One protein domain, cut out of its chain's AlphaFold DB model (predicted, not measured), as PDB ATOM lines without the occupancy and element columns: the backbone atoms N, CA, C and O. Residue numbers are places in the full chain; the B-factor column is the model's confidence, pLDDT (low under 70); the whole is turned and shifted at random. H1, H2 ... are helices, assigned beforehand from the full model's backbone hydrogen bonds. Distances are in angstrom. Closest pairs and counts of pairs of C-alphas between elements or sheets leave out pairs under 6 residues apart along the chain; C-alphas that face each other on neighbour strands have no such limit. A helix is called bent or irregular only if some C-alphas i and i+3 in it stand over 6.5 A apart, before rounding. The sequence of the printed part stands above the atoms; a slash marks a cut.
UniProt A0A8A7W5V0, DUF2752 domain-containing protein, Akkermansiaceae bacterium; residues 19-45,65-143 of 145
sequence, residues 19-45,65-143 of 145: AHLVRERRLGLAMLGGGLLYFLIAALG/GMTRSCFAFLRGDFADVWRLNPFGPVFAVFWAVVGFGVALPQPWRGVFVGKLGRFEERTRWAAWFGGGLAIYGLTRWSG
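Overview. This is residues 19 to 45 and 65 to 143 of the 145 residues of the protein "DUF2752 domain-containing protein" of Akkermansiaceae bacterium (UniProt A0A8A7W5V0). Three long helices fan out from one corner, with H5 in the middle: H2, the longest by residues, and H6 stay apart from each other and each pack on H5 near its last residues, where the short H1 also packs on H6. The small hairpin of H3 and H4 caps the other end of H5 with H3 crossing it, while H7 turns off from the far end of H6 at a steep tilt of 54 degrees as an arm that touches no helix, residues 137 to 143 sticking out. The printed part has 106 residues with seven named helices, H1 to H7 in order, and no named strand; the class is all helix. It is only just compact, close to loose, with a radius of gyration of the C-alphas of 15.6 A and spans of 48 by 35 by 22 A.

Along the chain. H2, residues 25 to 43, is 26.1 A long, from C-alpha 25 at (128.808, 104.178, 98.267). Before it comes H1, residues 19 to 23, starting with C-alpha 19 at (130.313, 105.902, 108.721). H5, residues 88 to 103, is 22.3 A long. H3 holds residues 66 to 74 and H4 residues 78 to 84. H6, residues 106 to 123, is 25.6 A long and neither bent nor irregular, but only just: C-alphas 107 and 110 are 6.3 A apart. H7, residues 125 to 141, is 23.7 A long and ends with C-alpha 141 at (110.416, 82.921, 124.182).

Arrangement. H2 touches H5, the hub, with residues 25 to 32 alone, at a steep tilt of 43 degrees, opposite ways; the closest C-alphas, of Leu 32 and Gly 99, are 7.2 A apart. H5 and H6 form a helical hairpin at a shallow tilt of 32 degrees, only just short of steep, with C-alphas of Gly 101 and Arg 109 closest at 6.5 A. H1 touches H6, closest at the C-alphas of Ala 19 and Val 113, 6.0 A apart. H3 touches H5, about perpendicular at 79 degrees, with C-alphas of Met 66 and Gly 88 closest at 4.8 A. H3 and H4 form a helical hairpin at a shallow tilt of 7 degrees, closest at the C-alphas of Ser 69 and Val 81, 4.7 A apart. H7 is close to H6 but not clearly touching, and apart from H5. Every O i to N i+4 pair is within hydrogen-bond range in H1, H2, H3, H4, H5 and H7; in H6 11 of 14 are.

Size, cuts and confidence. The two C-alphas farthest apart, of Pro 107 and Gly 143, are 50.6 A apart. Residues 46 to 64 are not printed, and C-alphas 45 and 65 are 13.3 A apart across the cut. The links printed whole are tight. The mean pLDDT of the printed part is 70.6; 47 residues are under 70, among them 19 to 29 and 105 to 127.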
ATOM      1  N   ALA A  19     129.270 105.142 109.406       51.66
ATOM      2  CA  ALA A  19     130.313 105.902 108.721       51.66
ATOM      3  C   ALA A  19     130.989 105.083 107.606       51.66
ATOM      4  O   ALA A  19     131.232 105.624 106.523       51.66
ATOM      5  N   HIS A  20     131.204 103.779 107.817       56.66
ATOM      6  CA  HIS A  20     131.700 102.863 106.785       56.66
ATOM      7  C   HIS A  20     130.686 102.647 105.648       56.66
ATOM      8  O   HIS A  20     131.057 102.781 104.479       56.66
ATOM      9  N   LEU A  21     129.396 102.423 105.952       54.62
ATOM     10  CA  LEU A  21     128.338 102.282 104.932       54.62
ATOM     11  C   LEU A  21     128.196 103.526 104.042       54.62
ATOM     12  O   LEU A  21     127.899 103.430 102.850       54.62
ATOM     13  N   VAL A  22     128.376 104.714 104.622       53.56
ATOM     14  CA  VAL A  22     128.260 105.979 103.892       53.56
ATOM     15  C   VAL A  22     129.536 106.269 103.085       53.56
ATOM     16  O   VAL A  22     129.437 106.801 101.973       53.56
ATOM     17  N   ARG A  23     130.719 105.873 103.581       54.56
ATOM     18  CA  ARG A  23     132.009 106.007 102.880       54.56
ATOM     19  C   ARG A  23     132.093 105.080 101.659       54.56
ATOM     20  O   ARG A  23     132.494 105.529 100.585       54.56
ATOM     21  N   GLU A  24     131.606 103.847 101.765       62.31
ATOM     22  CA  GLU A  24     131.539 102.891 100.655       62.31
ATOM     23  C   GLU A  24     130.182 102.943  99.948       62.31
ATOM     24  O   GLU A  24     129.287 102.125 100.156       62.31
ATOM     25  N   ARG A  25     130.039 103.917  99.040       60.25
ATOM     26  CA  ARG A  25     128.808 104.178  98.267       60.25
ATOM     27  C   ARG A  25     128.209 102.920  97.619       60.25
ATOM     28  O   ARG A  25     126.994 102.833  97.481       60.25
ATOM     29  N   ARG A  26     129.051 101.954  97.237       63.31
ATOM     30  CA  ARG A  26     128.640 100.677  96.634       63.31
ATOM     31  C   ARG A  26     127.942  99.750  97.630       63.31
ATOM     32  O   ARG A  26     126.907  99.201  97.279       63.31
ATOM     33  N   LEU A  27     128.452  99.618  98.855       63.97
ATOM     34  CA  LEU A  27     127.826  98.800  99.898       63.97
ATOM     35  C   LEU A  27     126.514  99.421 100.377       63.97
ATOM     36  O   LEU A  27     125.510  98.721 100.456       63.97
ATOM     37  N   GLY A  28     126.488 100.737 100.608       63.12
ATOM     38  CA  GLY A  28     125.256 101.439 100.975       63.12
ATOM     39  C   GLY A  28     124.160 101.301  99.910       63.12
ATOM     40  O   GLY A  28     123.016 100.995 100.239       63.12
ATOM     41  N   LEU A  29     124.513 101.450  98.626       66.62
ATOM     42  CA  LEU A  29     123.579 101.234  97.514       66.62
ATOM     43  C   LEU A  29     123.167  99.766  97.363       66.62
ATOM     44  O   LEU A  29     122.001  99.507  97.095       66.62
ATOM     45  N   ALA A  30     124.077  98.809  97.556       72.19
ATOM     46  CA  ALA A  30     123.753  97.385  97.497       72.19
ATOM     47  C   ALA A  30     122.812  96.967  98.636       72.19
ATOM     48  O   ALA A  30     121.871  96.215  98.408       72.19
ATOM     49  N   MET A  31     123.015  97.489  99.847       67.25
ATOM     50  CA  MET A  31     122.156  97.217 101.000       67.25
ATOM     51  C   MET A  31     120.788  97.894 100.877       67.25
ATOM     52  O   MET A  31     119.778  97.258 101.159       67.25
ATOM     53  N   LEU A  32     120.730  99.144 100.405       70.12
ATOM     54  CA  LEU A  32     119.463  99.824 100.113       70.12
ATOM     55  C   LEU A  32     118.723  99.167  98.944       70.12
ATOM     56  O   LEU A  32     117.518  98.969  99.028       70.12
ATOM     57  N   GLY A  33     119.435  98.794  97.881       77.94
ATOM     58  CA  GLY A  33     118.875  98.095  96.728       77.94
ATOM     59  C   GLY A  33     118.366  96.703  97.094       77.94
ATOM     60  O   GLY A  33     117.245  96.356  96.746       77.94
ATOM     61  N   GLY A  34     119.142  95.935  97.862       76.06
ATOM     62  CA  GLY A  34     118.736  94.629  98.382       76.06
ATOM     63  C   GLY A  34     117.577  94.727  99.375       76.06
ATOM     64  O   GLY A  34     116.634  93.945  99.292       76.06
ATOM     65  N   GLY A  35     117.599  95.725 100.263       71.69
ATOM     66  CA  GLY A  35     116.512  96.016 101.196       71.69
ATOM     67  C   GLY A  35     115.228  96.436 100.484       71.69
ATOM     68  O   GLY A  35     114.162  95.934 100.822       71.69
ATOM     69  N   LEU A  36     115.325  97.287  99.458       76.00
ATOM     70  CA  LEU A  36     114.198  97.707  98.625       76.00
ATOM     71  C   LEU A  36     113.656  96.548  97.783       76.00
ATOM     72  O   LEU A  36     112.447  96.382  97.687       76.00
ATOM     73  N   LEU A  37     114.526  95.716  97.210       78.06
ATOM     74  CA  LEU A  37     114.121  94.527  96.465       78.06
ATOM     75  C   LEU A  37     113.387  93.539  97.376       78.06
ATOM     76  O   LEU A  37     112.288  93.101  97.047       78.06
ATOM     77  N   TYR A  38     113.943  93.244  98.553       71.31
ATOM     78  CA  TYR A  38     113.277  92.421  99.563       71.31
ATOM     79  C   TYR A  38     111.944  93.041 100.010       71.31
ATOM     80  O   TYR A  38     110.948  92.333 100.143       71.31
ATOM     81  N   PHE A  39     111.900  94.364 100.184       69.31
ATOM     82  CA  PHE A  39     110.694  95.112 100.531       69.31
ATOM     83  C   PHE A  39     109.612  94.999  99.450       69.31
ATOM     84  O   PHE A  39     108.460  94.730  99.778       69.31
ATOM     85  N   LEU A  40     109.967  95.137  98.172       72.88
ATOM     86  CA  LEU A  40     109.039  94.991  97.049       72.88
ATOM     87  C   LEU A  40     108.510  93.558  96.938       72.88
ATOM     88  O   LEU A  40     107.312  93.359  96.764       72.88
ATOM     89  N   ILE A  41     109.377  92.560  97.112       70.31
ATOM     90  CA  ILE A  41     108.983  91.145  97.099       70.31
ATOM     91  C   ILE A  41     108.028  90.835  98.268       70.31
ATOM     92  O   ILE A  41     106.981  90.223  98.061       70.31
ATOM     93  N   ALA A  42     108.328  91.332  99.472       65.56
ATOM     94  CA  ALA A  42     107.455  91.188 100.635       65.56
ATOM     95  C   ALA A  42     106.111  91.923 100.460       65.56
ATOM     96  O   ALA A  42     105.074  91.412 100.890       65.56
ATOM     97  N   ALA A  43     106.110  93.097  99.816       63.84
ATOM     98  CA  ALA A  43     104.898  93.853  99.493       63.84
ATOM     99  C   ALA A  43     103.996  93.116  98.491       63.84
ATOM    100  O   ALA A  43     102.774  93.207  98.592       63.84
ATOM    101  N   LEU A  44     104.588  92.343  97.578       69.06
ATOM    102  CA  LEU A  44     103.887  91.472  96.628       69.06
ATOM    103  C   LEU A  44     103.302  90.206  97.284       69.06
ATOM    104  O   LEU A  44     102.751  89.352  96.596       69.06
ATOM    105  N   GLY A  45     103.413  90.061  98.610       60.09
ATOM    106  CA  GLY A  45     102.904  88.905  99.352       60.09
ATOM    107  C   GLY A  45     103.796  87.666  99.255       60.09
ATOM    108  O   GLY A  45     103.492  86.645  99.873       60.09
ATOM    109  N   GLY A  65     108.698  89.310 111.773       69.81
ATOM    110  CA  GLY A  65     107.651  90.323 111.655       69.81
ATOM    111  C   GLY A  65     108.142  91.772 111.628       69.81
ATOM    112  O   GLY A  65     107.310  92.656 111.474       69.81
ATOM    113  N   MET A  66     109.451  92.044 111.702       73.81
ATOM    114  CA  MET A  66     109.980  93.418 111.696       73.81
ATOM    115  C   MET A  66     109.620  94.177 110.416       73.81
ATOM    116  O   MET A  66     109.067  95.265 110.488       73.81
ATOM    117  N   THR A  67     109.816  93.562 109.246       72.06
ATOM    118  CA  THR A  67     109.438  94.150 107.950       72.06
ATOM    119  C   THR A  67     107.927  94.368 107.837       72.06
ATOM    120  O   THR A  67     107.491  95.400 107.338       72.06
ATOM    121  N   ARG A  68     107.111  93.434 108.347       73.25
ATOM    122  CA  ARG A  68     105.645  93.579 108.394       73.25
ATOM    123  C   ARG A  68     105.203  94.690 109.347       73.25
ATOM    124  O   ARG A  68     104.286  95.428 109.017       73.25
ATOM    125  N   SER A  69     105.880  94.842 110.480       80.75
ATOM    126  CA  SER A  69     105.656  95.954 111.403       80.75
ATOM    127  C   SER A  69     106.043  97.292 110.765       80.75
ATOM    128  O   SER A  69     105.301  98.259 110.893       80.75
ATOM    129  N   CYS A  70     107.118  97.345 109.968       77.06
ATOM    130  CA  CYS A  70     107.416  98.529 109.157       77.06
ATOM    131  C   CYS A  70     106.272  98.860 108.184       77.06
ATOM    132  O   CYS A  70     105.926 100.027 108.045       77.06
ATOM    133  N   PHE A  71     105.658  97.861 107.537       73.06
ATOM    134  CA  PHE A  71     104.488  98.086 106.675       73.06
ATOM    135  C   PHE A  71     103.275  98.601 107.450       73.06
ATOM    136  O   PHE A  71     102.620  99.526 106.981       73.06
ATOM    137  N   ALA A  72     102.987  98.026 108.619       79.19
ATOM    138  CA  ALA A  72     101.911  98.495 109.488       79.19
ATOM    139  C   ALA A  72     102.151  99.954 109.911       79.19
ATOM    140  O   ALA A  72     101.275 100.797 109.742       79.19
ATOM    141  N   PHE A  73     103.381 100.285 110.313       81.62
ATOM    142  CA  PHE A  73     103.783 101.647 110.662       81.62
ATOM    143  C   PHE A  73     103.635 102.624 109.487       81.62
ATOM    144  O   PHE A  73     103.067 103.698 109.653       81.62
ATOM    145  N   LEU A  74     104.084 102.245 108.285       77.19
ATOM    146  CA  LEU A  74     103.952 103.074 107.079       77.19
ATOM    147  C   LEU A  74     102.494 103.264 106.635       77.19
ATOM    148  O   LEU A  74     102.172 104.284 106.034       77.19
ATOM    149  N   ARG A  75     101.613 102.302 106.928       81.31
ATOM    150  CA  ARG A  75     100.164 102.415 106.699       81.31
ATOM    151  C   ARG A  75      99.444 103.206 107.798       81.31
ATOM    152  O   ARG A  75      98.258 103.477 107.646       81.31
ATOM    153  N   GLY A  76     100.139 103.571 108.878       81.06
ATOM    154  CA  GLY A  76      99.550 104.217 110.052       81.06
ATOM    155  C   GLY A  76      98.774 103.263 110.968       81.06
ATOM    156  O   GLY A  76      98.065 103.722 111.859       81.06
ATOM    157  N   ASP A  77      98.901 101.947 110.777       84.25
ATOM    158  CA  ASP A  77      98.263 100.940 111.622       84.25
ATOM    159  C   ASP A  77      99.143 100.625 112.835       84.25
ATOM    160  O   ASP A  77      99.960  99.701 112.850       84.25
ATOM    161  N   PHE A  78      98.996 101.442 113.873       80.94
ATOM    162  CA  PHE A  78      99.743 101.259 115.110       80.94
ATOM    163  C   PHE A  78      99.335  99.983 115.856       80.94
ATOM    164  O   PHE A  78     100.176  99.405 116.540       80.94
ATOM    165  N   ALA A  79      98.094  99.507 115.721       81.62
ATOM    166  CA  ALA A  79      97.639  98.299 116.411       81.62
ATOM    167  C   ALA A  79      98.407  97.062 115.920       81.62
ATOM    168  O   ALA A  79      98.887  96.255 116.724       81.62
ATOM    169  N   ASP A  80      98.611  96.970 114.607       75.75
ATOM    170  CA  ASP A  80      99.408  95.909 114.004       75.75
ATOM    171  C   ASP A  80     100.907  96.046 114.307       75.75
ATOM    172  O   ASP A  80     101.581  95.032 114.489       75.75
ATOM    173  N   VAL A  81     101.444  97.264 114.457       80.31
ATOM    174  CA  VAL A  81     102.844  97.482 114.885       80.31
ATOM    175  C   VAL A  81     103.131  96.804 116.227       80.31
ATOM    176  O   VAL A  81     104.124  96.079 116.349       80.31
ATOM    177  N   TRP A  82     102.253  97.000 117.217       76.62
ATOM    178  CA  TRP A  82     102.396  96.405 118.550       76.62
ATOM    179  C   TRP A  82     102.209  94.886 118.536       76.62
ATOM    180  O   TRP A  82     102.942  94.175 119.223       76.62
ATOM    181  N   ARG A  83     101.270  94.373 117.728       75.94
ATOM    182  CA  ARG A  83     101.040  92.926 117.585       75.94
ATOM    183  C   ARG A  83     102.186  92.203 116.886       75.94
ATOM    184  O   ARG A  83     102.516  91.074 117.253       75.94
ATOM    185  N   LEU A  84     102.762  92.825 115.861       74.94
ATOM    186  CA  LEU A  84     103.791  92.217 115.025       74.94
ATOM    187  C   LEU A  84     105.165  92.331 115.677       74.94
ATOM    188  O   LEU A  84     105.765  91.320 116.048       74.94
ATOM    189  N   ASN A  85     105.688  93.551 115.789       76.31
ATOM    190  CA  ASN A  85     106.983  93.800 116.406       76.31
ATOM    191  C   ASN A  85     107.135  95.297 116.730       76.31
ATOM    192  O   ASN A  85     107.298  96.095 115.800       76.31
ATOM    193  N   PRO A  86     107.162  95.706 118.006       78.06
ATOM    194  CA  PRO A  86     107.267  97.119 118.376       78.06
ATOM    195  C   PRO A  86     108.607  97.758 117.973       78.06
ATOM    196  O   PRO A  86     108.721  98.979 117.957       78.06
ATOM    197  N   PHE A  87     109.619  96.966 117.593       76.44
ATOM    198  CA  PHE A  87     110.896  97.472 117.074       76.44
ATOM    199  C   PHE A  87     110.866  97.811 115.572       76.44
ATOM    200  O   PHE A  87     111.826  98.388 115.061       76.44
ATOM    201  N   GLY A  88     109.776  97.497 114.860       76.25
ATOM    202  CA  GLY A  88     109.598  97.837 113.442       76.25
ATOM    203  C   GLY A  88     109.763  99.334 113.130       76.25
ATOM    204  O   GLY A  88     110.565  99.669 112.262       76.25
ATOM    205  N   PRO A  89     109.103 100.256 113.857       77.56
ATOM    206  CA  PRO A  89     109.267 101.697 113.658       77.56
ATOM    207  C   PRO A  89     110.715 102.173 113.815       77.56
ATOM    208  O   PRO A  89     111.196 102.966 113.011       77.56
ATOM    209  N   VAL A  90     111.446 101.652 114.806       79.44
ATOM    210  CA  VAL A  90     112.857 102.008 115.028       79.44
ATOM    211  C   VAL A  90     113.720 101.550 113.850       79.44
ATOM    212  O   VAL A  90     114.562 102.304 113.363       79.44
ATOM    213  N   PHE A  91     113.467 100.342 113.341       77.81
ATOM    214  CA  PHE A  91     114.138  99.825 112.151       77.81
ATOM    215  C   PHE A  91     113.816 100.658 110.899       77.81
ATOM    216  O   PHE A  91     114.717 100.980 110.125       77.81
ATOM    217  N   ALA A  92     112.557 101.067 110.719       77.50
ATOM    218  CA  ALA A  92     112.140 101.933 109.617       77.50
ATOM    219  C   ALA A  92     112.839 103.303 109.664       77.50
ATOM    220  O   ALA A  92     113.361 103.763 108.648       77.50
ATOM    221  N   VAL A  93     112.913 103.928 110.845       79.56
ATOM    222  CA  VAL A  93     113.608 105.210 111.041       79.56
ATOM    223  C   VAL A  93     115.103 105.079 110.753       79.56
ATOM    224  O   VAL A  93     115.663 105.936 110.075       79.56
ATOM    225  N   PHE A  94     115.751 103.997 111.196       75.62
ATOM    226  CA  PHE A  94     117.162 103.756 110.893       75.62
ATOM    227  C   PHE A  94     117.426 103.725 109.381       75.62
ATOM    228  O   PHE A  94     118.283 104.459 108.884       75.62
ATOM    229  N   TRP A  95     116.652 102.937 108.630       70.25
ATOM    230  CA  TRP A  95     116.799 102.862 107.176       70.25
ATOM    231  C   TRP A  95     116.447 104.168 106.469       70.25
ATOM    232  O   TRP A  95     117.094 104.507 105.480       70.25
ATOM    233  N   ALA A  96     115.485 104.934 106.988       76.50
ATOM    234  CA  ALA A  96     115.177 106.264 106.476       76.50
ATOM    235  C   ALA A  96     116.357 107.231 106.663       76.50
ATOM    236  O   ALA A  96     116.714 107.942 105.726       76.50
ATOM    237  N   VAL A  97     117.018 107.217 107.825       74.12
ATOM    238  CA  VAL A  97     118.208 108.045 108.097       74.12
ATOM    239  C   VAL A  97     119.385 107.631 107.211       74.12
ATOM    240  O   VAL A  97     120.061 108.496 106.649       74.12
ATOM    241  N   VAL A  98     119.611 106.327 107.031       69.31
ATOM    242  CA  VAL A  98     120.645 105.808 106.119       69.31
ATOM    243  C   VAL A  98     120.343 106.206 104.672       69.31
ATOM    244  O   VAL A  98     121.219 106.735 103.988       69.31
ATOM    245  N   GLY A  99     119.103 106.022 104.215       71.56
ATOM    246  CA  GLY A  99     118.653 106.419 102.879       71.56
ATOM    247  C   GLY A  99     118.807 107.920 102.638       71.56
ATOM    248  O   GLY A  99     119.363 108.328 101.620       71.56
ATOM    249  N   PHE A 100     118.419 108.743 103.614       74.56
ATOM    250  CA  PHE A 100     118.584 110.195 103.570       74.56
ATOM    251  C   PHE A 100     120.066 110.600 103.490       74.56
ATOM    252  O   PHE A 100     120.444 111.409 102.647       74.56
ATOM    253  N   GLY A 101     120.939 109.975 104.288       68.31
ATOM    254  CA  GLY A 101     122.386 110.211 104.242       68.31
ATOM    255  C   GLY A 101     123.065 109.745 102.943       68.31
ATOM    256  O   GLY A 101     124.103 110.284 102.549       68.31
ATOM    257  N   VAL A 102     122.495 108.757 102.246       66.38
ATOM    258  CA  VAL A 102     122.945 108.334 100.909       66.38
ATOM    259  C   VAL A 102     122.449 109.287  99.819       66.38
ATOM    260  O   VAL A 102     123.199 109.554  98.880       66.38
ATOM    261  N   ALA A 103     121.235 109.824  99.956       73.38
ATOM    262  CA  ALA A 103     120.652 110.790  99.026       73.38
ATOM    263  C   ALA A 103     121.273 112.198  99.134       73.38
ATOM    264  O   ALA A 103     121.152 112.992  98.200       73.38
ATOM    265  N   LEU A 104     121.952 112.518 100.244       75.06
ATOM    266  CA  LEU A 104     122.553 113.833 100.465       75.06
ATOM    267  C   LEU A 104     123.733 114.134  99.507       75.06
ATOM    268  O   LEU A 104     124.632 113.298  99.352       75.06
ATOM    269  N   PRO A 105     123.815 115.357  98.940       67.00
ATOM    270  CA  PRO A 105     124.960 115.807  98.150       67.00
ATOM    271  C   PRO A 105     126.279 115.758  98.939       67.00
ATOM    272  O   PRO A 105     126.332 116.124 100.116       67.00
ATOM    273  N   GLN A 106     127.364 115.364  98.259       60.16
ATOM    274  CA  GLN A 106     128.744 115.236  98.771       60.16
ATOM    275  C   GLN A 106     129.171 116.273  99.840       60.16
ATOM    276  O   GLN A 106     129.626 115.841 100.901       60.16
ATOM    277  N   PRO A 107     128.985 117.597  99.648       64.56
ATOM    278  CA  PRO A 107     129.461 118.590 100.619       64.56
ATOM    279  C   PRO A 107     128.765 118.521 101.989       64.56
ATOM    280  O   PRO A 107     129.373 118.816 103.013       64.56
ATOM    281  N   TRP A 108     127.504 118.087 102.038       63.81
ATOM    282  CA  TRP A 108     126.722 118.018 103.281       63.81
ATOM    283  C   TRP A 108     126.837 116.646 103.952       63.81
ATOM    284  O   TRP A 108     126.619 116.504 105.157       63.81
ATOM    285  N   ARG A 109     127.244 115.634 103.181       63.94
ATOM    286  CA  ARG A 109     127.399 114.248 103.623       63.94
ATOM    287  C   ARG A 109     128.496 114.096 104.674       63.94
ATOM    288  O   ARG A 109     128.280 113.411 105.665       63.94
ATOM    289  N   GLY A 110     129.632 114.780 104.510       59.78
ATOM    290  CA  GLY A 110     130.724 114.757 105.493       59.78
ATOM    291  C   GLY A 110     130.307 115.318 106.857       59.78
ATOM    292  O   GLY A 110     130.592 114.723 107.896       59.78
ATOM    293  N   VAL A 111     129.541 116.414 106.858       66.25
ATOM    294  CA  VAL A 111     128.994 117.023 108.082       66.25
ATOM    295  C   VAL A 111     127.950 116.111 108.732       66.25
ATOM    296  O   VAL A 111     127.947 115.953 109.955       66.25
ATOM    297  N   PHE A 112     127.084 115.487 107.928       69.88
ATOM    298  CA  PHE A 112     126.056 114.566 108.408       69.88
ATOM    299  C   PHE A 112     126.670 113.307 109.033       69.88
ATOM    300  O   PHE A 112     126.310 112.954 110.152       69.88
ATOM    301  N   VAL A 113     127.668 112.699 108.383       65.44
ATOM    302  CA  VAL A 113     128.415 111.547 108.922       65.44
ATOM    303  C   VAL A 113     129.136 111.915 110.216       65.44
ATOM    304  O   VAL A 113     129.027 111.184 111.194       65.44
ATOM    305  N   GLY A 114     129.804 113.072 110.273       63.69
ATOM    306  CA  GLY A 114     130.488 113.525 111.489       63.69
ATOM    307  C   GLY A 114     129.542 113.869 112.649       63.69
ATOM    308  O   GLY A 114     129.930 113.810 113.817       63.69
ATOM    309  N   LYS A 115     128.287 114.247 112.373       68.19
ATOM    310  CA  LYS A 115     127.247 114.385 113.410       68.19
ATOM    311  C   LYS A 115     126.682 113.027 113.827       68.19
ATOM    312  O   LYS A 115     126.502 112.809 115.022       68.19
ATOM    313  N   LEU A 116     126.449 112.128 112.873       67.19
ATOM    314  CA  LEU A 116     125.912 110.795 113.129       67.19
ATOM    315  C   LEU A 116     126.895 109.940 113.944       67.19
ATOM    316  O   LEU A 116     126.472 109.331 114.915       67.19
ATOM    317  N   GLY A 117     128.198 109.995 113.646       62.22
ATOM    318  CA  GLY A 117     129.239 109.305 114.422       62.22
ATOM    319  C   GLY A 117     129.325 109.788 115.876       62.22
ATOM    320  O   GLY A 117     129.347 108.979 116.796       62.22
ATOM    321  N   ARG A 118     129.237 111.107 116.114       63.97
ATOM    322  CA  ARG A 118     129.165 111.666 117.482       63.97
ATOM    323  C   ARG A 118     127.897 111.258 118.231       63.97
ATOM    324  O   ARG A 118     127.925 111.089 119.448       63.97
ATOM    325  N   PHE A 119     126.780 111.126 117.521       66.19
ATOM    326  CA  PHE A 119     125.540 110.612 118.097       66.19
ATOM    327  C   PHE A 119     125.641 109.105 118.389       66.19
ATOM    328  O   PHE A 119     125.122 108.634 119.397       66.19
ATOM    329  N   GLU A 120     126.346 108.351 117.550       62.25
ATOM    330  CA  GLU A 120     126.573 106.916 117.713       62.25
ATOM    331  C   GLU A 120     127.473 106.604 118.920       62.25
ATOM    332  O   GLU A 120     127.089 105.773 119.750       62.25
ATOM    333  N   GLU A 121     128.573 107.344 119.104       63.66
ATOM    334  CA  GLU A 121     129.438 107.254 120.293       63.66
ATOM    335  C   GLU A 121     128.702 107.625 121.582       63.66
ATOM    336  O   GLU A 121     128.853 106.954 122.605       63.66
ATOM    337  N   ARG A 122     127.881 108.682 121.549       65.00
ATOM    338  CA  ARG A 122     127.207 109.176 122.755       65.00
ATOM    339  C   ARG A 122     126.053 108.286 123.196       65.00
ATOM    340  O   ARG A 122     125.846 108.110 124.393       65.00
ATOM    341  N   THR A 123     125.306 107.732 122.247       61.72
ATOM    342  CA  THR A 123     124.053 107.030 122.548       61.72
ATOM    343  C   THR A 123     124.221 105.508 122.561       61.72
ATOM    344  O   THR A 123     123.394 104.812 123.145       61.72
ATOM    345  N   ARG A 124     125.278 104.954 121.932       66.69
ATOM    346  CA  ARG A 124     125.490 103.500 121.735       66.69
ATOM    347  C   ARG A 124     124.230 102.785 121.226       66.69
ATOM    348  O   ARG A 124     123.961 101.634 121.572       66.69
ATOM    349  N   TRP A 125     123.421 103.488 120.440       66.38
ATOM    350  CA  TRP A 125     122.030 103.140 120.154       66.38
ATOM    351  C   TRP A 125     121.890 101.772 119.459       66.38
ATOM    352  O   TRP A 125     120.945 101.047 119.747       66.38
ATOM    353  N   ALA A 126     122.866 101.363 118.639       64.94
ATOM    354  CA  ALA A 126     122.900 100.036 118.021       64.94
ATOM    355  C   ALA A 126     123.066  98.900 119.050       64.94
ATOM    356  O   ALA A 126     122.450  97.844 118.915       64.94
ATOM    357  N   ALA A 127     123.846  99.124 120.114       67.38
ATOM    358  CA  ALA A 127     123.992  98.164 121.208       67.38
ATOM    359  C   ALA A 127     122.716  98.089 122.061       67.38
ATOM    360  O   ALA A 127     122.301  96.996 122.435       67.38
ATOM    361  N   TRP A 128     122.059  99.229 122.310       75.12
ATOM    362  CA  TRP A 128     120.752  99.274 122.977       75.12
ATOM    363  C   TRP A 128     119.660  98.593 122.152       75.12
ATOM    364  O   TRP A 128     118.868  97.831 122.696       75.12
ATOM    365  N   PHE A 129     119.644  98.810 120.836       73.69
ATOM    366  CA  PHE A 129     118.701  98.172 119.921       73.69
ATOM    367  C   PHE A 129     118.916  96.656 119.864       73.69
ATOM    368  O   PHE A 129     117.963  95.895 120.021       73.69
ATOM    369  N   GLY A 130     120.168  96.206 119.723       72.94
ATOM    370  CA  GLY A 130     120.518  94.785 119.750       72.94
ATOM    371  C   GLY A 130     120.196  94.118 121.092       72.94
ATOM    372  O   GLY A 130     119.609  93.039 121.116       72.94
ATOM    373  N   GLY A 131     120.514  94.782 122.207       76.50
ATOM    374  CA  GLY A 131     120.180  94.311 123.552       76.50
ATOM    375  C   GLY A 131     118.670  94.244 123.792       76.50
ATOM    376  O   GLY A 131     118.172  93.236 124.283       76.50
ATOM    377  N   GLY A 132     117.927  95.268 123.369       77.69
ATOM    378  CA  GLY A 132     116.467  95.312 123.452       77.69
ATOM    379  C   GLY A 132     115.797  94.212 122.630       77.69
ATOM    380  O   GLY A 132     114.885  93.556 123.123       77.69
ATOM    381  N   LEU A 133     116.298  93.937 121.422       76.56
ATOM    382  CA  LEU A 133     115.839  92.821 120.590       76.56
ATOM    383  C   LEU A 133     116.123  91.460 121.221       76.56
ATOM    384  O   LEU A 133     115.271  90.575 121.162       76.56
ATOM    385  N   ALA A 134     117.293  91.288 121.837       75.00
ATOM    386  CA  ALA A 134     117.630  90.062 122.548       75.00
ATOM    387  C   ALA A 134     116.713  89.853 123.764       75.00
ATOM    388  O   ALA A 134     116.147  88.774 123.919       75.00
ATOM    389  N   ILE A 135     116.493  90.892 124.578       80.06
ATOM    390  CA  ILE A 135     115.594  90.847 125.743       80.06
ATOM    391  C   ILE A 135     114.143  90.602 125.308       80.06
ATOM    392  O   ILE A 135     113.460  89.765 125.893       80.06
ATOM    393  N   TYR A 136     113.668  91.275 124.259       77.81
ATOM    394  CA  TYR A 136     112.337  91.048 123.691       77.81
ATOM    395  C   TYR A 136     112.183  89.623 123.144       77.81
ATOM    396  O   TYR A 136     111.176  88.961 123.382       77.81
ATOM    397  N   GLY A 137     113.209  89.111 122.461       71.56
ATOM    398  CA  GLY A 137     113.255  87.722 122.011       71.56
ATOM    399  C   GLY A 137     113.154  86.739 123.170       71.56
ATOM    400  O   GLY A 137     112.341  85.823 123.115       71.56
ATOM    401  N   LEU A 138     113.930  86.968 124.233       73.31
ATOM    402  CA  LEU A 138     113.941  86.133 125.434       73.31
ATOM    403  C   LEU A 138     112.603  86.175 126.179       73.31
ATOM    404  O   LEU A 138     112.071  85.120 126.502       73.31
ATOM    405  N   THR A 139     112.031  87.363 126.390       72.81
ATOM    406  CA  THR A 139     110.725  87.539 127.060       72.81
ATOM    407  C   THR A 139     109.573  86.927 126.261       72.81
ATOM    408  O   THR A 139     108.672  86.313 126.831       72.81
ATOM    409  N   ARG A 140     109.622  87.013 124.927       71.38
ATOM    410  CA  ARG A 140     108.660  86.346 124.041       71.38
ATOM    411  C   ARG A 140     108.856  84.828 124.011       71.38
ATOM    412  O   ARG A 140     107.895  84.081 123.869       71.38
ATOM    413  N   TRP A 141     110.092  84.350 124.145       66.38
ATOM    414  CA  TRP A 141     110.416  82.921 124.182       66.38
ATOM    415  C   TRP A 141     110.096  82.244 125.509       66.38
ATOM    416  O   TRP A 141     109.761  81.053 125.497       66.38
ATOM    417  N   SER A 142     110.183  82.986 126.615       68.81
ATOM    418  CA  SER A 142     109.845  82.526 127.962       68.81
ATOM    419  C   SER A 142     108.338  82.400 128.195       68.81
ATOM    420  O   SER A 142     107.941  82.002 129.283       68.81
ATOM    421  N   GLY A 143     107.501  82.712 127.195       57.44
ATOM    422  CA  GLY A 143     106.050  82.527 127.280       57.44
ATOM    423  C   GLY A 143     105.376  83.452 128.293       57.44
ATOM    424  O   GLY A 143     104.345  83.093 128.842       57.44
TER     425      GLY A 143